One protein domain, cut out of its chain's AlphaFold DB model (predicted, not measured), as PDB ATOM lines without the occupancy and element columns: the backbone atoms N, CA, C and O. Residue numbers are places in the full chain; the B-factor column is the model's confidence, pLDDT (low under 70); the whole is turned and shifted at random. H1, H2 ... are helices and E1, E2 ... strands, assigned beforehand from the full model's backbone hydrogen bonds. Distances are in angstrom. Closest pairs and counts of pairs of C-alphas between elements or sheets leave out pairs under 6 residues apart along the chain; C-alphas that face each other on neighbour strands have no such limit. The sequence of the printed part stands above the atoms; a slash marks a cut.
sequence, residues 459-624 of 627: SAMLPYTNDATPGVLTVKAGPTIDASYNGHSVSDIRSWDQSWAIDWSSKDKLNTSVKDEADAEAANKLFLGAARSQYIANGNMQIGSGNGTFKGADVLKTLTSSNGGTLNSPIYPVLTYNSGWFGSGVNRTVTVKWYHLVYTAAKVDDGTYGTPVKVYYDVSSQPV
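What this domain is: This is residues 459 to 624 of the 627 residues of the protein "Surface layer protein SlpB" of Lactobacillus diolivorans DSM 14421 (UniProt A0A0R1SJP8). This is a long rod built along one very long strand, E4: E3 folds back beside one half of it as a hairpin whose tip, residues 581 to 586, sticks out, and E5, with E1 beyond it, runs beside the other half. H3 covers one face of the E3 and E4 hairpin, the helical hairpin of H1 and H2 packs on that same half with H1 over the opposite face, and H4 packs on E4 near the other end of the rod. The printed part has 166 residues with four named helices and five named strands, in the order E1 H1 H2 H3 H4 E2 E3 E4 E5, and its class is mixed, helices and strands. The branched, strongly twisted sheet has E1 and E5 parallel and its other pairs antiparallel. The whole is loose, with a radius of gyration of the C-alphas of 20.0 A and spans of 74 by 30 by 25 A.

How they stand to each other: Start at E1, residues 459 to 465, the parallel neighbour of E5, residues 613 to 623, with N 462 and O 613 within hydrogen-bond range at 2.8 A. On the other side of E5 look for E4, residues 585 to 604, in an antiparallel hairpin with it, N 598 and O 620 2.8 A apart. Across E4 from E5 are two antiparallel neighbours on one side: E2, residues 566 to 568, with N 567 and O 599 at 2.9 A, and E3, residues 572 to 582, with N 574 and O 593 at 2.8 A. E3, E4 and E5 form a meander, each strand the antiparallel neighbour of the one before. H1, residues 490 to 499, is on the sheet and touches H2, residues 504 to 513, closest at C-alphas Trp 496 and Ser 506, 5.0 A. H2 runs across E4 at 68 degrees on the local plane. H3, residues 517 to 531, on the opposite face from H1, runs along E3, closest at C-alphas Glu 517 and Tyr 577, 5.4 A. H4, residues 552 to 559, is on the same face as H1, its closest C-alpha to E4 being Gly 552 to Val 604, 4.5 A. In H1, H2, H3 and H4 every O i to N i+4 pair is within hydrogen-bond range.

Where its parts are: Find C-alpha 459 at (174.971, 147.296, 170.200), where E1 begins. H3 is 20.7 A long and E3 30.8 A. E4 runs 56.7 A from C-alpha 585 at (234.787, 135.417, 162.808). E5, 30.4 A, bends by 51 degrees at residue 620 and ends at (207.124, 152.440, 169.050).

The domain as a whole: The printed part has no cut, and the C-alphas farthest apart, Gly 548 and Ser 584, are 74.7 A apart. The links E1 to H1 and H3 to H4 are long. Mean pLDDT of the printed part is 82.8; 24 residues are under 70, among them 544 to 548 and 581 to 587.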
ATOM      1  N   SER A 459     174.415 147.983 171.365       70.25
ATOM      2  CA  SER A 459     174.971 147.296 170.200       70.25
ATOM      3  C   SER A 459     176.440 146.974 170.447       70.25
ATOM      4  O   SER A 459     177.243 147.872 170.696       70.25
ATOM      5  N   ALA A 460     176.808 145.693 170.391       74.62
ATOM      6  CA  ALA A 460     178.206 145.283 170.497       74.62
ATOM      7  C   ALA A 460     179.007 145.810 169.298       74.62
ATOM      8  O   ALA A 460     178.585 145.645 168.153       74.62
ATOM      9  N   MET A 461     180.168 146.410 169.550       84.19
ATOM     10  CA  MET A 461     181.074 146.801 168.472       84.19
ATOM     11  C   MET A 461     181.843 145.584 167.964       84.19
ATOM     12  O   MET A 461     182.415 144.828 168.751       84.19
ATOM     13  N   LEU A 462     181.878 145.418 166.646       88.31
ATOM     14  CA  LEU A 462     182.705 144.445 165.942       88.31
ATOM     15  C   LEU A 462     183.826 145.211 165.229       88.31
ATOM     16  O   LEU A 462     183.553 145.838 164.205       88.31
ATOM     17  N   PRO A 463     185.057 145.224 165.761       91.31
ATOM     18  CA  PRO A 463     186.139 146.000 165.172       91.31
ATOM     19  C   PRO A 463     186.717 145.318 163.923       91.31
ATOM     20  O   PRO A 463     186.963 144.109 163.917       91.31
ATOM     21  N   TYR A 464     186.949 146.105 162.875       94.00
ATOM     22  CA  TYR A 464     187.552 145.704 161.605       94.00
ATOM     23  C   TYR A 464     188.676 146.669 161.213       94.00
ATOM     24  O   TYR A 464     188.654 147.839 161.594       94.00
ATOM     25  N   THR A 465     189.635 146.211 160.410       91.88
ATOM     26  CA  THR A 465     190.584 147.119 159.748       91.88
ATOM     27  C   THR A 465     189.904 147.886 158.617       91.88
ATOM     28  O   THR A 465     189.031 147.357 157.928       91.88
ATOM     29  N   ASN A 466     190.309 149.138 158.407       93.06
ATOM     30  CA  ASN A 466     189.852 149.982 157.303       93.06
ATOM     31  C   ASN A 466     190.781 149.864 156.077       93.06
ATOM     32  O   ASN A 466     191.237 150.855 155.516       93.06
ATOM     33  N   ASP A 467     191.104 148.630 155.690       85.75
ATOM     34  CA  ASP A 467     191.918 148.333 154.509       85.75
ATOM     35  C   ASP A 467     191.024 148.052 153.283       85.75
ATOM     36  O   ASP A 467     189.826 147.803 153.418       85.75
ATOM     37  N   ALA A 468     191.610 147.993 152.079       84.00
ATOM     38  CA  ALA A 468     190.895 147.611 150.849       84.00
ATOM     39  C   ALA A 468     190.166 146.254 150.963       84.00
ATOM     40  O   ALA A 468     189.190 145.996 150.261       84.00
ATOM     41  N   THR A 469     190.627 145.382 151.862       84.88
ATOM     42  CA  THR A 469     189.922 144.166 152.280       84.88
ATOM     43  C   THR A 469     189.831 144.146 153.810       84.88
ATOM     44  O   THR A 469     190.791 143.733 154.461       84.88
ATOM     45  N   PRO A 470     188.707 144.602 154.398       87.62
ATOM     46  CA  PRO A 470     188.556 144.698 155.848       87.62
ATOM     47  C   PRO A 470     188.710 143.350 156.561       87.62
ATOM     48  O   PRO A 470     187.951 142.409 156.314       87.62
ATOM     49  N   GLY A 471     189.667 143.268 157.485       84.56
ATOM     50  CA  GLY A 471     189.892 142.103 158.339       84.56
ATOM     51  C   GLY A 471     189.226 142.268 159.703       84.56
ATOM     52  O   GLY A 471     189.207 143.367 160.249       84.56
ATOM     53  N   VAL A 472     188.683 141.187 160.272       86.56
ATOM     54  CA  VAL A 472     188.131 141.207 161.639       86.56
ATOM     55  C   VAL A 472     189.258 141.292 162.671       86.56
ATOM     56  O   VAL A 472     190.241 140.557 162.579       86.56
ATOM     57  N   LEU A 473     189.099 142.152 163.677       86.06
ATOM     58  CA  LEU A 473     190.018 142.235 164.807       86.06
ATOM     59  C   LEU A 473     189.522 141.359 165.959       86.06
ATOM     60  O   LEU A 473     188.361 141.408 166.370       86.06
ATOM     61  N   THR A 474     190.429 140.570 166.521       85.62
ATOM     62  CA  THR A 474     190.142 139.648 167.620       85.62
ATOM     63  C   THR A 474     190.679 140.184 168.941       85.62
ATOM     64  O   THR A 474     191.764 140.761 169.010       85.62
ATOM     65  N   VAL A 475     189.899 140.025 170.013       83.50
ATOM     66  CA  VAL A 475     190.303 140.506 171.337       83.50
ATOM     67  C   VAL A 475     191.410 139.629 171.921       83.50
ATOM     68  O   VAL A 475     191.299 138.403 171.948       83.50
ATOM     69  N   LYS A 476     192.450 140.266 172.459       82.06
ATOM     70  CA  LYS A 476     193.566 139.619 173.145       82.06
ATOM     71  C   LYS A 476     193.746 140.207 174.544       82.06
ATOM     72  O   LYS A 476     193.865 141.412 174.723       82.06
ATOM     73  N   ALA A 477     193.771 139.330 175.549       69.38
ATOM     74  CA  ALA A 477     193.940 139.710 176.958       69.38
ATOM     75  C   ALA A 477     195.414 139.795 177.412       69.38
ATOM     76  O   ALA A 477     195.688 140.257 178.514       69.38
ATOM     77  N   GLY A 478     196.350 139.291 176.602       71.56
ATOM     78  CA  GLY A 478     197.784 139.277 176.913       71.56
ATOM     79  C   GLY A 478     198.521 140.492 176.337       71.56
ATOM     80  O   GLY A 478     198.019 141.101 175.395       71.56
ATOM     81  N   PRO A 479     199.710 140.830 176.870       83.44
ATOM     82  CA  PRO A 479     200.456 142.005 176.430       83.44
ATOM     83  C   PRO A 479     201.061 141.827 175.034       83.44
ATOM     84  O   PRO A 479     201.186 142.808 174.319       83.44
ATOM     85  N   THR A 480     201.413 140.602 174.636       90.69
ATOM     86  CA  THR A 480     202.039 140.275 173.346       90.69
ATOM     87  C   THR A 480     201.057 139.638 172.370       90.69
ATOM     88  O   THR A 480     200.087 138.993 172.783       90.69
ATOM     89  N   ILE A 481     201.349 139.763 171.075       92.06
ATOM     90  CA  ILE A 481     200.586 139.100 170.010       92.06
ATOM     91  C   ILE A 481     200.655 137.567 170.100       92.06
ATOM     92  O   ILE A 481     201.654 136.998 170.546       92.06
ATOM     93  N   ASP A 482     199.604 136.896 169.622       87.31
ATOM     94  CA  ASP A 482     199.609 135.446 169.388       87.31
ATOM     95  C   ASP A 482     200.250 135.125 168.042       87.31
ATOM     96  O   ASP A 482     199.575 134.989 167.023       87.31
ATOM     97  N   ALA A 483     201.574 135.022 168.051       90.81
ATOM     98  CA  ALA A 483     202.358 134.607 166.904       90.81
ATOM     99  C   ALA A 483     203.555 133.772 167.347       90.81
ATOM    100  O   ALA A 483     204.045 133.883 168.476       90.81
ATOM    101  N   SER A 484     204.028 132.915 166.452       90.94
ATOM    102  CA  SER A 484     205.243 132.139 166.658       90.94
ATOM    103  C   SER A 484     206.016 132.039 165.354       90.94
ATOM    104  O   SER A 484     205.417 131.908 164.289       90.94
ATOM    105  N   TYR A 485     207.338 132.089 165.452       89.75
ATOM    106  CA  TYR A 485     208.255 131.924 164.331       89.75
ATOM    107  C   TYR A 485     209.338 130.924 164.731       89.75
ATOM    108  O   TYR A 485     209.804 130.950 165.868       89.75
ATOM    109  N   ASN A 486     209.680 129.990 163.840       88.19
ATOM    110  CA  ASN A 486     210.665 128.930 164.098       88.19
ATOM    111  C   ASN A 486     210.463 128.168 165.430       88.19
ATOM    112  O   ASN A 486     211.418 127.764 166.082       88.19
ATOM    113  N   GLY A 487     209.205 127.951 165.838       84.69
ATOM    114  CA  GLY A 487     208.861 127.212 167.061       84.69
ATOM    115  C   GLY A 487     208.895 128.036 168.353       84.69
ATOM    116  O   GLY A 487     208.678 127.478 169.426       84.69
ATOM    117  N   HIS A 488     209.116 129.349 168.257       87.44
ATOM    118  CA  HIS A 488     209.201 130.252 169.401       87.44
ATOM    119  C   HIS A 488     208.099 131.299 169.359       87.44
ATOM    120  O   HIS A 488     207.867 131.933 168.328       87.44
ATOM    121  N   SER A 489     207.398 131.472 170.477       92.69
ATOM    122  CA  SER A 489     206.333 132.463 170.585       92.69
ATOM    123  C   SER A 489     206.897 133.869 170.777       92.69
ATOM    124  O   SER A 489     207.993 134.053 171.305       92.69
ATOM    125  N   VAL A 490     206.121 134.893 170.422       92.31
ATOM    126  CA  VAL A 490     206.504 136.287 170.707       92.31
ATOM    127  C   VAL A 490     206.662 136.539 172.212       92.31
ATOM    128  O   VAL A 490     207.503 137.336 172.622       92.31
ATOM    129  N   SER A 491     205.917 135.820 173.056       90.31
ATOM    130  CA  SER A 491     206.134 135.821 174.507       90.31
ATOM    131  C   SER A 491     207.503 135.267 174.918       90.31
ATOM    132  O   SER A 491     208.101 135.790 175.861       90.31
ATOM    133  N   ASP A 492     208.023 134.257 174.213       89.69
ATOM    134  CA  ASP A 492     209.366 133.715 174.462       89.69
ATOM    135  C   ASP A 492     210.430 134.729 174.042       89.69
ATOM    136  O   ASP A 492     211.309 135.049 174.837       89.69
ATOM    137  N   ILE A 493     210.278 135.318 172.849       89.56
ATOM    138  CA  ILE A 493     211.159 136.380 172.334       89.56
ATOM    139  C   ILE A 493     211.211 137.558 173.312       89.56
ATOM    140  O   ILE A 493     212.295 138.027 173.644       89.56
ATOM    141  N   ARG A 494     210.061 137.994 173.847       89.75
ATOM    142  CA  ARG A 494     210.005 139.046 174.876       89.75
ATOM    143  C   ARG A 494     210.745 138.671 176.147       89.75
ATOM    144  O   ARG A 494     211.424 139.510 176.727       89.75
ATOM    145  N   SER A 495     210.603 137.428 176.588       87.00
ATOM    146  CA  SER A 495     211.288 136.948 177.787       87.00
ATOM    147  C   SER A 495     212.804 136.912 177.574       87.00
ATOM    148  O   SER A 495     213.555 137.297 178.467       87.00
ATOM    149  N   TRP A 496     213.258 136.510 176.383       87.94
ATOM    150  CA  TRP A 496     214.675 136.499 176.025       87.94
ATOM    151  C   TRP A 496     215.261 137.899 175.927       87.94
ATOM    152  O   TRP A 496     216.298 138.138 176.535       87.94
ATOM    153  N   ASP A 497     214.576 138.816 175.247       84.75
ATOM    154  CA  ASP A 497     214.973 140.218 175.100       84.75
ATOM    155  C   ASP A 497     215.059 140.938 176.459       84.75
ATOM    156  O   ASP A 497     216.051 141.587 176.765       84.75
ATOM    157  N   GLN A 498     214.100 140.715 177.364       81.06
ATOM    158  CA  GLN A 498     214.176 141.254 178.731       81.06
ATOM    159  C   GLN A 498     215.301 140.621 179.567       81.06
ATOM    160  O   GLN A 498     215.890 141.282 180.421       81.06
ATOM    161  N   SER A 499     215.616 139.344 179.332       76.56
ATOM    162  CA  SER A 499     216.733 138.653 179.992       76.56
ATOM    163  C   SER A 499     218.095 138.909 179.339       76.56
ATOM    164  O   SER A 499     219.116 138.537 179.915       76.56
ATOM    165  N   TRP A 500     218.125 139.552 178.166       62.47
ATOM    166  CA  TRP A 500     219.339 139.867 177.405       62.47
ATOM    167  C   TRP A 500     220.355 140.656 178.237       62.47
ATOM    168  O   TRP A 500     221.560 140.505 178.053       62.47
ATOM    169  N   ALA A 501     219.879 141.448 179.202       58.41
ATOM    170  CA  ALA A 501     220.720 142.187 180.137       58.41
ATOM    171  C   ALA A 501     221.427 141.307 181.196       58.41
ATOM    172  O   ALA A 501     222.259 141.826 181.937       58.41
ATOM    173  N   ILE A 502     221.094 140.010 181.314       55.44
ATOM    174  CA  ILE A 502     221.458 139.166 182.471       55.44
ATOM    175  C   ILE A 502     222.033 137.778 182.083       55.44
ATOM    176  O   ILE A 502     222.848 137.258 182.844       55.44
ATOM    177  N   ASP A 503     221.686 137.166 180.932       70.44
ATOM    178  CA  ASP A 503     222.108 135.784 180.577       70.44
ATOM    179  C   ASP A 503     222.499 135.574 179.089       70.44
ATOM    180  O   ASP A 503     221.765 135.932 178.164       70.44
ATOM    181  N   TRP A 504     223.638 134.901 178.855       69.94
ATOM    182  CA  TRP A 504     224.164 134.519 177.534       69.94
ATOM    183  C   TRP A 504     223.314 133.451 176.821       69.94
ATOM    184  O   TRP A 504     223.232 133.451 175.592       69.94
ATOM    185  N   SER A 505     222.639 132.562 177.561       77.94
ATOM    186  CA  SER A 505     221.804 131.502 176.966       77.94
ATOM    187  C   SER A 505     220.615 132.061 176.179       77.94
ATOM    188  O   SER A 505     220.265 131.548 175.115       77.94
ATOM    189  N   SER A 506     219.991 133.131 176.676       78.12
ATOM    190  CA  SER A 506     218.881 133.806 175.993       78.12
ATOM    191  C   SER A 506     219.326 134.535 174.725       78.12
ATOM    192  O   SER A 506     218.588 134.559 173.740       78.12
ATOM    193  N   LYS A 507     220.552 135.075 174.722       73.75
ATOM    194  CA  LYS A 507     221.166 135.724 173.557       73.75
ATOM    195  C   LYS A 507     221.384 134.751 172.401       73.75
ATOM    196  O   LYS A 507     221.050 135.066 171.260       73.75
ATOM    197  N   ASP A 508     221.887 133.561 172.701       81.19
ATOM    198  CA  ASP A 508     222.095 132.513 171.702       81.19
ATOM    199  C   ASP A 508     220.766 132.001 171.116       81.19
ATOM    200  O   ASP A 508     220.630 131.871 169.901       81.19
ATOM    201  N   LYS A 509     219.729 131.816 171.947       83.25
ATOM    202  CA  LYS A 509     218.382 131.412 171.491       83.25
ATOM    203  C   LYS A 509     217.755 132.414 170.520       83.25
ATOM    204  O   LYS A 509     217.184 132.011 169.511       83.25
ATOM    205  N   LEU A 510     217.883 133.713 170.793       82.56
ATOM    206  CA  LEU A 510     217.367 134.745 169.894       82.56
ATOM    207  C   LEU A 510     218.150 134.772 168.570       82.56
ATOM    208  O   LEU A 510     217.541 134.729 167.502       82.56
ATOM    209  N   ASN A 511     219.485 134.757 168.628       83.75
ATOM    210  CA  ASN A 511     220.346 134.777 167.440       83.75
ATOM    211  C   ASN A 511     220.235 133.506 166.578       83.75
ATOM    212  O   ASN A 511     220.436 133.569 165.371       83.75
ATOM    213  N   THR A 512     219.922 132.352 167.168       82.69
ATOM    214  CA  THR A 512     219.710 131.094 166.427       82.69
ATOM    215  C   THR A 512     218.311 130.994 165.818       82.69
ATOM    216  O   THR A 512     218.127 130.292 164.821       82.69
ATOM    217  N   SER A 513     217.329 131.717 166.372       82.25
ATOM    218  CA  SER A 513     215.953 131.744 165.858       82.25
ATOM    219  C   SER A 513     215.786 132.528 164.546       82.25
ATOM    220  O   SER A 513     214.814 132.290 163.827       82.25
ATOM    221  N   VAL A 514     216.740 133.410 164.217       88.12
ATOM    222  CA  VAL A 514     216.764 134.259 163.012       88.12
ATOM    223  C   VAL A 514     218.157 134.200 162.385       88.12
ATOM    224  O   VAL A 514     219.110 134.748 162.934       88.12
ATOM    225  N   LYS A 515     218.298 133.512 161.248       84.31
ATOM    226  CA  LYS A 515     219.618 133.112 160.723       84.31
ATOM    227  C   LYS A 515     220.266 134.162 159.820       84.31
ATOM    228  O   LYS A 515     221.497 134.189 159.684       84.31
ATOM    229  N   ASP A 516     219.439 134.989 159.196       88.12
ATOM    230  CA  ASP A 516     219.813 136.028 158.249       88.12
ATOM    231  C   ASP A 516     218.733 137.125 158.162       88.12
ATOM    232  O   ASP A 516     217.752 137.140 158.912       88.12
ATOM    233  N   GLU A 517     218.954 138.084 157.266       90.75
ATOM    234  CA  GLU A 517     218.049 139.207 157.025       90.75
ATOM    235  C   GLU A 517     216.695 138.761 156.452       90.75
ATOM    236  O   GLU A 517     215.659 139.264 156.884       90.75
ATOM    237  N   ALA A 518     216.674 137.750 155.576       92.12
ATOM    238  CA  ALA A 518     215.437 137.220 155.002       92.12
ATOM    239  C   ALA A 518     214.556 136.543 156.068       92.12
ATOM    240  O   ALA A 518     213.334 136.718 156.074       92.12
ATOM    241  N   ASP A 519     215.165 135.825 157.017       90.31
ATOM    242  CA  ASP A 519     214.482 135.273 158.188       90.31
ATOM    243  C   ASP A 519     213.884 136.380 159.071       90.31
ATOM    244  O   ASP A 519     212.756 136.249 159.557       90.31
ATOM    245  N   ALA A 520     214.617 137.481 159.273       91.12
ATOM    246  CA  ALA A 520     214.136 138.618 160.057       91.12
ATOM    247  C   ALA A 520     212.930 139.287 159.379       91.12
ATOM    248  O   ALA A 520     211.925 139.567 160.035       91.12
ATOM    249  N   GLU A 521     212.988 139.491 158.061       94.19
ATOM    250  CA  GLU A 521     211.881 140.031 157.269       94.19
ATOM    251  C   GLU A 521     210.640 139.130 157.307       94.19
ATOM    252  O   GLU A 521     209.522 139.619 157.511       94.19
ATOM    253  N   ALA A 522     210.819 137.814 157.165       93.62
ATOM    254  CA  ALA A 522     209.730 136.844 157.230       93.62
ATOM    255  C   ALA A 522     209.047 136.844 158.608       93.62
ATOM    256  O   ALA A 522     207.812 136.894 158.688       93.62
ATOM    257  N   ALA A 523     209.836 136.863 159.686       93.44
ATOM    258  CA  ALA A 523     209.335 136.972 161.052       93.44
ATOM    259  C   ALA A 523     208.574 138.291 161.269       93.44
ATOM    260  O   ALA A 523     207.431 138.278 161.731       93.44
ATOM    261  N   ASN A 524     209.152 139.423 160.854       95.56
ATOM    262  CA  ASN A 524     208.540 140.748 160.979       95.56
ATOM    263  C   ASN A 524     207.199 140.838 160.240       95.56
ATOM    264  O   ASN A 524     206.227 141.369 160.781       95.56
ATOM    265  N   LYS A 525     207.113 140.281 159.028       95.25
ATOM    266  CA  LYS A 525     205.871 140.243 158.246       95.25
ATOM    267  C   LYS A 525     204.790 139.411 158.938       95.25
ATOM    268  O   LYS A 525     203.631 139.827 158.977       95.25
ATOM    269  N   LEU A 526     205.163 138.267 159.515       95.50
ATOM    270  CA  LEU A 526     204.254 137.409 160.278       95.50
ATOM    271  C   LEU A 526     203.756 138.109 161.549       95.50
ATOM    272  O   LEU A 526     202.555 138.108 161.822       95.50
ATOM    273  N   PHE A 527     204.654 138.742 162.304       95.44
ATOM    274  CA  PHE A 527     204.309 139.463 163.529       95.44
ATOM    275  C   PHE A 527     203.421 140.673 163.253       95.44
ATOM    276  O   PHE A 527     202.410 140.846 163.931       95.44
ATOM    277  N   LEU A 528     203.727 141.457 162.217       93.06
ATOM    278  CA  LEU A 528     202.884 142.572 161.796       93.06
ATOM    279  C   LEU A 528     201.495 142.087 161.355       93.06
ATOM    280  O   LEU A 528     200.492 142.688 161.732       93.06
ATOM    281  N   GLY A 529     201.417 140.985 160.604       90.62
ATOM    282  CA  GLY A 529     200.143 140.378 160.210       90.62
ATOM    283  C   GLY A 529     199.300 139.939 161.411       90.62
ATOM    284  O   GLY A 529     198.111 140.245 161.481       90.62
ATOM    285  N   ALA A 530     199.923 139.287 162.396       90.25
ATOM    286  CA  ALA A 530     199.252 138.900 163.634       90.25
ATOM    287  C   ALA A 530     198.805 140.123 164.453       90.25
ATOM    288  O   ALA A 530     197.656 140.162 164.898       90.25
ATOM    289  N   ALA A 531     199.657 141.146 164.580       91.69
ATOM    290  CA  ALA A 531     199.321 142.401 165.246       91.69
ATOM    291  C   ALA A 531     198.098 143.068 164.608       91.69
ATOM    292  O   ALA A 531     197.179 143.421 165.339       91.69
ATOM    293  N   ARG A 532     198.033 143.133 163.267       91.12
ATOM    294  CA  ARG A 532     196.903 143.686 162.486       91.12
ATOM    295  C   ARG A 532     195.587 142.921 162.640       91.12
ATOM    296  O   ARG A 532     194.558 143.414 162.199       91.12
ATOM    297  N   SER A 533     195.604 141.727 163.234       88.25
ATOM    298  CA  SER A 533     194.409 140.901 163.475       88.25
ATOM    299  C   SER A 533     193.945 140.908 164.936       88.25
ATOM    300  O   SER A 533     192.961 140.245 165.282       88.25
ATOM    301  N   GLN A 534     194.655 141.624 165.814       88.56
ATOM    302  CA  GLN A 534     194.479 141.557 167.264       88.56
ATOM    303  C   GLN A 534     194.389 142.952 167.888       88.56
ATOM    304  O   GLN A 534     195.100 143.876 167.495       88.56
ATOM    305  N   TYR A 535     193.549 143.088 168.914       90.38
ATOM    306  CA  TYR A 535     193.445 144.299 169.730       90.38
ATOM    307  C   TYR A 535     193.271 143.966 171.214       90.38
ATOM    308  O   TYR A 535     192.759 142.907 171.580       90.38
ATOM    309  N   ILE A 536     193.675 144.888 172.080       84.06
ATOM    310  CA  ILE A 536     193.412 144.851 173.516       84.06
ATOM    311  C   ILE A 536     192.106 145.605 173.770       84.06
ATOM    312  O   ILE A 536     191.960 146.760 173.372       84.06
ATOM    313  N   ALA A 537     191.143 144.959 174.434       71.69
ATOM    314  CA  ALA A 537     189.864 145.595 174.742       71.69
ATOM    315  C   ALA A 537     190.044 146.781 175.702       71.69
ATOM    316  O   ALA A 537     190.609 146.630 176.786       71.69
ATOM    317  N   ASN A 538     189.505 147.940 175.321       63.84
ATOM    318  CA  ASN A 538     189.531 149.158 176.122       63.84
ATOM    319  C   ASN A 538     188.138 149.436 176.716       63.84
ATOM    320  O   ASN A 538     187.328 150.164 176.148       63.84
ATOM    321  N   GLY A 539     187.832 148.822 177.860       62.66
ATOM    322  CA  GLY A 539     186.570 149.065 178.566       62.66
ATOM    323  C   GLY A 539     185.322 148.624 177.785       62.66
ATOM    324  O   GLY A 539     185.267 147.508 177.266       62.66
ATOM    325  N   ASN A 540     184.280 149.465 177.774       58.91
ATOM    326  CA  ASN A 540     182.966 149.086 177.252       58.91
ATOM    327  C   ASN A 540     182.914 149.151 175.712       58.91
ATOM    328  O   ASN A 540     182.704 150.215 175.138       58.91
ATOM    329  N   MET A 541     183.078 148.000 175.049       75.12
ATOM    330  CA  MET A 541     183.020 147.838 173.585       75.12
ATOM    331  C   MET A 541     181.574 147.839 173.050       75.12
ATOM    332  O   MET A 541     181.124 146.894 172.395       75.12
ATOM    333  N   GLN A 542     180.817 148.885 173.378       75.81
ATOM    334  CA  GLN A 542     179.396 149.007 173.067       75.81
ATOM    335  C   GLN A 542     179.063 150.394 172.515       75.81
ATOM    336  O   GLN A 542     179.553 151.404 173.014       75.81
ATOM    337  N   ILE A 543     178.176 150.432 171.524       72.00
ATOM    338  CA  ILE A 543     177.481 151.647 171.097       72.00
ATOM    339  C   ILE A 543     176.341 151.882 172.094       72.00
ATOM    340  O   ILE A 543     175.715 150.919 172.545       72.00
ATOM    341  N   GLY A 544     176.132 153.147 172.474       61.84
ATOM    342  CA  GLY A 544     175.251 153.562 173.568       61.84
ATOM    343  C   GLY A 544     173.813 153.037 173.495       61.84
ATOM    344  O   GLY A 544     173.380 152.422 172.525       61.84
ATOM    345  N   SER A 545     173.055 153.284 174.560       53.56
ATOM    346  CA  SER A 545     171.661 152.860 174.654       53.56
ATOM    347  C   SER A 545     170.784 153.685 173.712       53.56
ATOM    348  O   SER A 545     170.715 154.907 173.852       53.56
ATOM    349  N   GLY A 546     170.068 153.025 172.811       51.00
ATOM    350  CA  GLY A 546     169.062 153.656 171.967       51.00
ATOM    351  C   GLY A 546     168.016 152.649 171.511       51.00
ATOM    352  O   GLY A 546     168.107 151.463 171.823       51.00
ATOM    353  N   ASN A 547     167.019 153.136 170.777       49.38
ATOM    354  CA  ASN A 547     165.955 152.317 170.204       49.38
ATOM    355  C   ASN A 547     165.873 152.588 168.693       49.38
ATOM    356  O   ASN A 547     166.059 153.726 168.264       49.38
ATOM    357  N   GLY A 548     165.582 151.560 167.893       61.16
ATOM    358  CA  GLY A 548     165.449 151.687 166.434       61.16
ATOM    359  C   GLY A 548     166.785 151.749 165.685       61.16
ATOM    360  O   GLY A 548     167.798 151.224 166.152       61.16
ATOM    361  N   THR A 549     166.781 152.344 164.490       71.06
ATOM    362  CA  THR A 549     167.974 152.469 163.640       71.06
ATOM    363  C   THR A 549     168.812 153.692 164.001       71.06
ATOM    364  O   THR A 549     168.264 154.736 164.345       71.06
ATOM    365  N   PHE A 550     170.125 153.607 163.823       76.88
ATOM    366  CA  PHE A 550     171.044 154.737 163.920       76.88
ATOM    367  C   PHE A 550     171.889 154.879 162.657       76.88
ATOM    368  O   PHE A 550     172.107 153.917 161.916       76.88
ATOM    369  N   LYS A 551     172.402 156.094 162.446       89.06
ATOM    370  CA  LYS A 551     173.385 156.389 161.407       89.06
ATOM    371  C   LYS A 551     174.795 156.216 161.949       89.06
ATOM    372  O   LYS A 551     175.145 156.788 162.982       89.06
ATOM    373  N   GLY A 552     175.615 155.445 161.240       85.75
ATOM    374  CA  GLY A 552     176.991 155.163 161.638       85.75
ATOM    375  C   GLY A 552     177.832 156.437 161.761       85.75
ATOM    376  O   GLY A 552     178.642 156.563 162.674       85.75
ATOM    377  N   ALA A 553     177.567 157.441 160.919       86.31
ATOM    378  CA  ALA A 553     178.235 158.742 160.980       86.31
ATOM    379  C   ALA A 553     178.018 159.484 162.314       86.31
ATOM    380  O   ALA A 553     178.932 160.150 162.798       86.31
ATOM    381  N   ASP A 554     176.840 159.364 162.929       82.25
ATOM    382  CA  ASP A 554     176.553 160.016 164.212       82.25
ATOM    383  C   ASP A 554     177.172 159.252 165.379       82.25
ATOM    384  O   ASP A 554     177.725 159.859 166.298       82.25
ATOM    385  N   VAL A 555     177.188 157.918 165.294       84.31
ATOM    386  CA  VAL A 555     177.928 157.078 166.241       84.31
ATOM    387  C   VAL A 555     179.417 157.407 166.194       84.31
ATOM    388  O   VAL A 555     180.016 157.618 167.247       84.31
ATOM    389  N   LEU A 556     180.007 157.533 165.002       88.88
ATOM    390  CA  LEU A 556     181.426 157.843 164.825       88.88
ATOM    391  C   LEU A 556     181.830 159.151 165.527       88.88
ATOM    392  O   LEU A 556     182.835 159.161 166.233       88.88
ATOM    393  N   LYS A 557     181.023 160.219 165.423       83.25
ATOM    394  CA  LYS A 557     181.271 161.503 166.116       83.25
ATOM    395  C   LYS A 557     181.351 161.350 167.635       83.25
ATOM    396  O   LYS A 557     182.134 162.033 168.287       83.25
ATOM    397  N   THR A 558     180.524 160.475 168.203       77.75
ATOM    398  CA  THR A 558     180.546 160.198 169.648       77.75
ATOM    399  C   THR A 558     181.686 159.253 170.032       77.75
ATOM    400  O   THR A 558     182.266 159.393 171.108       77.75
ATOM    401  N   LEU A 559     182.050 158.325 169.139       80.12
ATOM    402  CA  LEU A 559     183.078 157.318 169.380       80.12
ATOM    403  C   LEU A 559     184.471 157.940 169.488       80.12
ATOM    404  O   LEU A 559     185.224 157.565 170.384       80.12
ATOM    405  N   THR A 560     184.786 158.907 168.622       73.50
ATOM    406  CA  THR A 560     186.084 159.607 168.578       73.50
ATOM    407  C   THR A 560     186.424 160.347 169.872       73.50
ATOM    408  O   THR A 560     187.592 160.617 170.128       73.50
ATOM    409  N   SER A 561     185.427 160.625 170.719       63.50
ATOM    410  CA  SER A 561     185.594 161.261 172.035       63.50
ATOM    411  C   SER A 561     185.563 160.262 173.207       63.50
ATOM    412  O   SER A 561     185.472 160.666 174.364       63.50
ATOM    413  N   SER A 562     185.593 158.953 172.930       70.12
ATOM    414  CA  SER A 562     185.418 157.869 173.908       70.12
ATOM    415  C   SER A 562     186.529 156.813 173.823       70.12
ATOM    416  O   SER A 562     187.255 156.737 172.834       70.12
ATOM    417  N   ASN A 563     186.607 155.916 174.813       62.28
ATOM    418  CA  ASN A 563     187.574 154.804 174.830       62.28
ATOM    419  C   ASN A 563     187.428 153.816 173.652       62.28
ATOM    420  O   ASN A 563     188.347 153.040 173.407       62.28
ATOM    421  N   GLY A 564     186.300 153.831 172.929       72.81
ATOM    422  CA  GLY A 564     186.082 153.015 171.727       72.81
ATOM    423  C   GLY A 564     186.617 153.637 170.432       72.81
ATOM    424  O   GLY A 564     186.705 152.936 169.423       72.81
ATOM    425  N   GLY A 565     186.973 154.929 170.452       82.50
ATOM    426  CA  GLY A 565     187.511 155.663 169.302       82.50
ATOM    427  C   GLY A 565     188.947 155.287 168.951       82.50
ATOM    428  O   GLY A 565     189.329 155.370 167.784       82.50
ATOM    429  N   THR A 566     189.713 154.808 169.933       88.56
ATOM    430  CA  THR A 566     191.076 154.313 169.737       88.56
ATOM    431  C   THR A 566     191.262 152.960 170.419       88.56
ATOM    432  O   THR A 566     190.970 152.813 171.606       88.56
ATOM    433  N   LEU A 567     191.785 151.977 169.686       90.31
ATOM    434  CA  LEU A 567     192.202 150.675 170.217       90.31
ATOM    435  C   LEU A 567     193.704 150.487 169.998       90.31
ATOM    436  O   LEU A 567     194.282 151.093 169.102       90.31
ATOM    437  N   ASN A 568     194.326 149.603 170.775       91.19
ATOM    438  CA  ASN A 568     195.734 149.248 170.602       91.19
ATOM    439  C   ASN A 568     195.878 147.751 170.333       91.19
ATOM    440  O   ASN A 568     195.155 146.950 170.928       91.19
ATOM    441  N   SER A 569     196.819 147.354 169.478       92.94
ATOM    442  CA  SER A 569     197.234 145.952 169.398       92.94
ATOM    443  C   SER A 569     198.026 145.559 170.650       92.94
ATOM    444  O   SER A 569     198.643 146.412 171.293       92.94
ATOM    445  N   PRO A 570     198.097 144.259 170.974       93.06
ATOM    446  CA  PRO A 570     199.206 143.740 171.762       93.06
ATOM    447  C   PRO A 570     200.546 144.124 171.124       93.06
ATOM    448  O   PRO A 570     200.634 144.317 169.905       93.06
ATOM    449  N   ILE A 571     201.593 144.230 171.937       94.44
ATOM    450  CA  ILE A 571     202.923 144.584 171.446       94.44
ATOM    451  C   ILE A 571     203.508 143.449 170.601       94.44
ATOM    452  O   ILE A 571     203.288 142.261 170.872       94.44
ATOM    453  N   TYR A 572     204.275 143.822 169.584       95.25
ATOM    454  CA  TYR A 572     204.971 142.907 168.689       95.25
ATOM    455  C   TYR A 572     206.418 143.368 168.462       95.25
ATOM    456  O   TYR A 572     206.693 144.571 168.520       95.25
ATOM    457  N   PRO A 573     207.353 142.432 168.234       94.88
ATOM    458  CA  PRO A 573     208.742 142.760 167.991       94.88
ATOM    459  C   PRO A 573     208.965 143.069 166.509       94.88
ATOM    460  O   PRO A 573     208.364 142.455 165.627       94.88
ATOM    461  N   VAL A 574     209.887 143.985 166.256       95.00
ATOM    462  CA  VAL A 574     210.559 144.178 164.977       95.00
ATOM    463  C   VAL A 574     212.009 143.767 165.183       95.00
ATOM    464  O   VAL A 574     212.716 144.343 166.012       95.00
ATOM    465  N   LEU A 575     212.416 142.727 164.465       92.94
ATOM    466  CA  LEU A 575     213.734 142.121 164.532       92.94
ATOM    467  C   LEU A 575     214.630 142.724 163.453       92.94
ATOM    468  O   LEU A 575     214.232 142.831 162.293       92.94
ATOM    469  N   THR A 576     215.850 143.088 163.828       92.50
ATOM    470  CA  THR A 576     216.887 143.541 162.899       92.50
ATOM    471  C   THR A 576     218.074 142.600 162.999       92.50
ATOM    472  O   THR A 576     218.688 142.489 164.061       92.50
ATOM    473  N   TYR A 577     218.391 141.919 161.900       89.94
ATOM    474  CA  TYR A 577     219.595 141.107 161.794       89.94
ATOM    475  C   TYR A 577     220.797 142.012 161.510       89.94
ATOM    476  O   TYR A 577     220.775 142.809 160.578       89.94
ATOM    477  N   ASN A 578     221.850 141.886 162.312       86.50
ATOM    478  CA  ASN A 578     223.102 142.603 162.122       86.50
ATOM    479  C   ASN A 578     224.231 141.588 161.952       86.50
ATOM    480  O   ASN A 578     224.375 140.663 162.757       86.50
ATOM    481  N   SER A 579     225.066 141.793 160.938       80.75
ATOM    482  CA  SER A 579     226.296 141.026 160.742       80.75
ATOM    483  C   SER A 579     227.494 141.955 160.656       80.75
ATOM    484  O   SER A 579     227.494 142.892 159.861       80.75
ATOM    485  N   GLY A 580     228.525 141.674 161.450       70.12
ATOM    486  CA  GLY A 580     229.787 142.411 161.437       70.12
ATOM    487  C   GLY A 580     230.986 141.470 161.465       70.12
ATOM    488  O   GLY A 580     230.961 140.432 162.128       70.12
ATOM    489  N   TRP A 581     232.046 141.833 160.744       56.66
ATOM    490  CA  TRP A 581     233.316 141.110 160.770       56.66
ATOM    491  C   TRP A 581     234.169 141.581 161.950       56.66
ATOM    492  O   TRP A 581     234.558 142.746 162.003       56.66
ATOM    493  N   PHE A 582     234.492 140.681 162.880       53.28
ATOM    494  CA  PHE A 582     235.370 140.978 164.013       53.28
ATOM    495  C   PHE A 582     236.507 139.966 164.075       53.28
ATOM    496  O   PHE A 582     236.325 138.922 164.686       53.28
ATOM    497  N   GLY A 583     237.656 140.296 163.465       56.91
ATOM    498  CA  GLY A 583     239.022 139.782 163.719       56.91
ATOM    499  C   GLY A 583     239.313 138.270 163.637       56.91
ATOM    500  O   GLY A 583     240.413 137.891 163.257       56.91
ATOM    501  N   SER A 584     238.360 137.405 163.978       52.31
ATOM    502  CA  SER A 584     238.443 135.945 164.026       52.31
ATOM    503  C   SER A 584     237.095 135.257 163.693       52.31
ATOM    504  O   SER A 584     236.989 134.039 163.782       52.31
ATOM    505  N   GLY A 585     236.054 135.999 163.277       59.78
ATOM    506  CA  GLY A 585     234.787 135.417 162.808       59.78
ATOM    507  C   GLY A 585     233.685 136.438 162.485       59.78
ATOM    508  O   GLY A 585     233.825 137.638 162.735       59.78
ATOM    509  N   VAL A 586     232.574 135.948 161.923       61.25
ATOM    510  CA  VAL A 586     231.356 136.742 161.686       61.25
ATOM    511  C   VAL A 586     230.544 136.787 162.979       61.25
ATOM    512  O   VAL A 586     230.068 135.752 163.445       61.25
ATOM    513  N   ASN A 587     230.364 137.975 163.553       69.12
ATOM    514  CA  ASN A 587     229.452 138.175 164.674       69.12
ATOM    515  C   ASN A 587     228.044 138.433 164.125       69.12
ATOM    516  O   ASN A 587     227.855 139.327 163.297       69.12
ATOM    517  N   ARG A 588     227.076 137.626 164.563       75.88
ATOM    518  CA  ARG A 588     225.676 137.663 164.117       75.88
ATOM    519  C   ARG A 588     224.824 138.036 165.321       75.88
ATOM    520  O   ARG A 588     224.803 137.294 166.302       75.88
ATOM    521  N   THR A 589     224.158 139.185 165.277       82.88
ATOM    522  CA  THR A 589     223.327 139.659 166.392       82.88
ATOM    523  C   THR A 589     221.973 140.145 165.916       82.88
ATOM    524  O   THR A 589     221.882 140.936 164.978       82.88
ATOM    525  N   VAL A 590     220.924 139.729 166.614       86.75
ATOM    526  CA  VAL A 590     219.557 140.194 166.392       86.75
ATOM    527  C   VAL A 590     219.225 141.266 167.422       86.75
ATOM    528  O   VAL A 590     219.354 141.033 168.622       86.75
ATOM    529  N   THR A 591     218.787 142.431 166.953       87.44
ATOM    530  CA  THR A 591     218.254 143.498 167.808       87.44
ATOM    531  C   THR A 591     216.733 143.466 167.758       87.44
ATOM    532  O   THR A 591     216.158 143.304 166.682       87.44
ATOM    533  N   VAL A 592     216.080 143.645 168.906       90.19
ATOM    534  CA  VAL A 592     214.619 143.704 169.018       90.19
ATOM    535  C   VAL A 592     214.190 145.135 169.319       90.19
ATOM    536  O   VAL A 592     214.777 145.805 170.163       90.19
ATOM    537  N   LYS A 593     213.146 145.607 168.638       92.44
ATOM    538  CA  LYS A 593     212.398 146.808 169.027       92.44
ATOM    539  C   LYS A 593     210.922 146.474 169.146       92.44
ATOM    540  O   LYS A 593     210.380 145.784 168.287       92.44
ATOM    541  N   TRP A 594     210.262 146.969 170.185       93.56
ATOM    542  CA  TRP A 594     208.847 146.684 170.425       93.56
ATOM    543  C   TRP A 594     207.955 147.798 169.890       93.56
ATOM    544  O   TRP A 594     208.203 148.982 170.108       93.56
ATOM    545  N   TYR A 595     206.886 147.399 169.213       94.88
ATOM    546  CA  TYR A 595     205.883 148.288 168.639       94.88
ATOM    547  C   TYR A 595     204.485 147.835 169.049       94.88
ATOM    548  O   TYR A 595     204.270 146.685 169.432       94.88
ATOM    549  N   HIS A 596     203.518 148.737 168.940       93.94
ATOM    550  CA  HIS A 596     202.098 148.405 168.905       93.94
ATOM    551  C   HIS A 596     201.435 149.144 167.744       93.94
ATOM    552  O   HIS A 596     201.943 150.153 167.249       93.94
ATOM    553  N   LEU A 597     200.299 148.627 167.297       94.25
ATOM    554  CA  LEU A 597     199.441 149.319 166.352       94.25
ATOM    555  C   LEU A 597     198.399 150.124 167.120       94.25
ATOM    556  O   LEU A 597     197.801 149.615 168.068       94.25
ATOM    557  N   VAL A 598     198.178 151.356 166.683       93.00
ATOM    558  CA  VAL A 598     197.082 152.214 167.119       93.00
ATOM    559  C   VAL A 598     196.011 152.177 166.039       93.00
ATOM    560  O   VAL A 598     196.272 152.491 164.874       93.00
ATOM    561  N   TYR A 599     194.815 151.775 166.445       92.50
ATOM    562  CA  TYR A 599     193.618 151.689 165.627       92.50
ATOM    563  C   TYR A 599     192.733 152.894 165.919       92.50
ATOM    564  O   TYR A 599     192.236 153.010 167.038       92.50
ATOM    565  N   THR A 600     192.477 153.750 164.935       92.75
ATOM    566  CA  THR A 600     191.617 154.936 165.093       92.75
ATOM    567  C   THR A 600     190.326 154.748 164.314       92.75
ATOM    568  O   THR A 600     190.366 154.457 163.123       92.75
ATOM    569  N   ALA A 601     189.174 154.878 164.974       92.81
ATOM    570  CA  ALA A 601     187.877 154.662 164.342       92.81
ATOM    571  C   ALA A 601     187.681 155.643 163.175       92.81
ATOM    572  O   ALA A 601     187.741 156.856 163.361       92.81
ATOM    573  N   ALA A 602     187.421 155.101 161.988       94.12
ATOM    574  CA  ALA A 602     187.320 155.849 160.736       94.12
ATOM    575  C   ALA A 602     185.915 155.781 160.130       94.12
ATOM    576  O   ALA A 602     185.453 156.719 159.483       94.12
ATOM    577  N   LYS A 603     185.209 154.664 160.350       94.50
ATOM    578  CA  LYS A 603     183.863 154.432 159.820       94.50
ATOM    579  C   LYS A 603     183.072 153.500 160.731       94.50
ATOM    580  O   LYS A 603     183.616 152.557 161.292       94.50
ATOM    581  N   VAL A 604     181.767 153.723 160.825       93.94
ATOM    582  CA  VAL A 604     180.808 152.820 161.479       93.94
ATOM    583  C   VAL A 604     179.697 152.525 160.476       93.94
ATOM    584  O   VAL A 604     179.275 153.436 159.762       93.94
ATOM    585  N   ASP A 605     179.241 151.276 160.395       93.50
ATOM    586  CA  ASP A 605     178.078 150.934 159.565       93.50
ATOM    587  C   ASP A 605     176.774 151.439 160.216       93.50
ATOM    588  O   ASP A 605     176.645 151.490 161.442       93.50
ATOM    589  N   ASP A 606     175.790 151.808 159.394       89.44
ATOM    590  CA  ASP A 606     174.421 152.040 159.868       89.44
ATOM    591  C   ASP A 606     173.880 150.764 160.530       89.44
ATOM    592  O   ASP A 606     174.190 149.645 160.111       89.44
ATOM    593  N   GLY A 607     173.059 150.917 161.566       79.00
ATOM    594  CA  GLY A 607     172.668 149.775 162.384       79.00
ATOM    595  C   GLY A 607     171.348 149.945 163.102       79.00
ATOM    596  O   GLY A 607     170.682 150.970 163.003       79.00
ATOM    597  N   THR A 608     170.968 148.900 163.831       74.94
ATOM    598  CA  THR A 608     169.814 148.897 164.734       74.94
ATOM    599  C   THR A 608     170.301 148.607 166.145       74.94
ATOM    600  O   THR A 608     171.049 147.646 166.353       74.94
ATOM    601  N   TYR A 609     169.891 149.429 167.109       65.25
ATOM    602  CA  TYR A 609     170.246 149.235 168.513       65.25
ATOM    603  C   TYR A 609     169.859 147.825 168.990       65.25
ATOM    604  O   TYR A 609     168.774 147.326 168.691       65.25
ATOM    605  N   GLY A 610     170.783 147.160 169.688       57.69
ATOM    606  CA  GLY A 610     170.660 145.768 170.139       57.69
ATOM    607  C   GLY A 610     171.237 144.724 169.177       57.69
ATOM    608  O   GLY A 610     171.335 143.553 169.542       57.69
ATOM    609  N   THR A 611     171.675 145.124 167.978       71.31
ATOM    610  CA  THR A 611     172.406 144.247 167.043       71.31
ATOM    611  C   THR A 611     173.900 144.594 167.002       71.31
ATOM    612  O   THR A 611     174.240 145.772 167.134       71.31
ATOM    613  N   PRO A 612     174.819 143.620 166.851       75.12
ATOM    614  CA  PRO A 612     176.238 143.917 166.680       75.12
ATOM    615  C   PRO A 612     176.505 144.750 165.422       75.12
ATOM    616  O   PRO A 612     175.944 144.464 164.367       75.12
ATOM    617  N   VAL A 613     177.390 145.743 165.520       87.44
ATOM    618  CA  VAL A 613     177.680 146.691 164.433       87.44
ATOM    619  C   VAL A 613     179.170 146.769 164.159       87.44
ATOM    620  O   VAL A 613     179.987 146.758 165.080       87.44
ATOM    621  N   LYS A 614     179.523 146.843 162.875       93.00
ATOM    622  CA  LYS A 614     180.911 146.932 162.432       93.00
ATOM    623  C   LYS A 614     181.448 148.347 162.596       93.00
ATOM    624  O   LYS A 614     180.807 149.320 162.197       93.00
ATOM    625  N   VAL A 615     182.652 148.428 163.144       93.06
ATOM    626  CA  VAL A 615     183.434 149.659 163.258       93.06
ATOM    627  C   VAL A 615     184.773 149.415 162.578       93.06
ATOM    628  O   VAL A 615     185.469 148.464 162.923       93.06
ATOM    629  N   TYR A 616     185.118 150.247 161.606       95.19
ATOM    630  CA  TYR A 616     186.348 150.152 160.828       95.19
ATOM    631  C   TYR A 616     187.357 151.162 161.355       95.19
ATOM    632  O   TYR A 616     187.017 152.327 161.585       95.19
ATOM    633  N   TYR A 617     188.589 150.705 161.530       94.31
ATOM    634  CA  TYR A 617     189.668 151.477 162.122       94.31
ATOM    635  C   TYR A 617     190.829 151.648 161.142       94.31
ATOM    636  O   TYR A 617     191.307 150.667 160.567       94.31
ATOM    637  N   ASP A 618     191.315 152.879 161.007       94.12
ATOM    638  CA  ASP A 618     192.597 153.173 160.373       94.12
ATOM    639  C   ASP A 618     193.742 152.699 161.271       94.12
ATOM    640  O   ASP A 618     193.648 152.763 162.499       94.12
ATOM    641  N   VAL A 619     194.824 152.214 160.665       92.56
ATOM    642  CA  VAL A 619     195.934 151.569 161.379       92.56
ATOM    643  C   VAL A 619     197.202 152.405 161.250       92.56
ATOM    644  O   VAL A 619     197.626 152.735 160.145       92.56
ATOM    645  N   SER A 620     197.860 152.682 162.375       90.88
ATOM    646  CA  SER A 620     199.204 153.271 162.410       90.88
ATOM    647  C   SER A 620     200.107 152.506 163.379       90.88
ATOM    648  O   SER A 620     199.624 151.947 164.361       90.88
ATOM    649  N   SER A 621     201.414 152.440 163.117       88.56
ATOM    650  CA  SER A 621     202.381 151.802 164.023       88.56
ATOM    651  C   SER A 621     203.064 152.835 164.910       88.56
ATOM    652  O   SER A 621     203.542 153.848 164.400       88.56
ATOM    653  N   GLN A 622     203.190 152.546 166.203       86.88
ATOM    654  CA  GLN A 622     203.898 153.387 167.167       86.88
ATOM    655  C   GLN A 622     204.945 152.559 167.933       86.88
ATOM    656  O   GLN A 622     204.662 151.411 168.299       86.88
ATOM    657  N   PRO A 623     206.156 153.096 168.177       86.75
ATOM    658  CA  PRO A 623     207.124 152.440 169.050       86.75
ATOM    659  C   PRO A 623     206.587 152.383 170.486       86.75
ATOM    660  O   PRO A 623     205.895 153.293 170.944       86.75
ATOM    661  N   VAL A 624     206.899 151.310 171.210       83.56
ATOM    662  CA  VAL A 624     206.668 151.249 172.658       83.56
ATOM    663  C   VAL A 624     207.731 152.128 173.315       83.56
ATOM    664  O   VAL A 624     208.917 151.920 173.075       83.56
TER     665      VAL A 624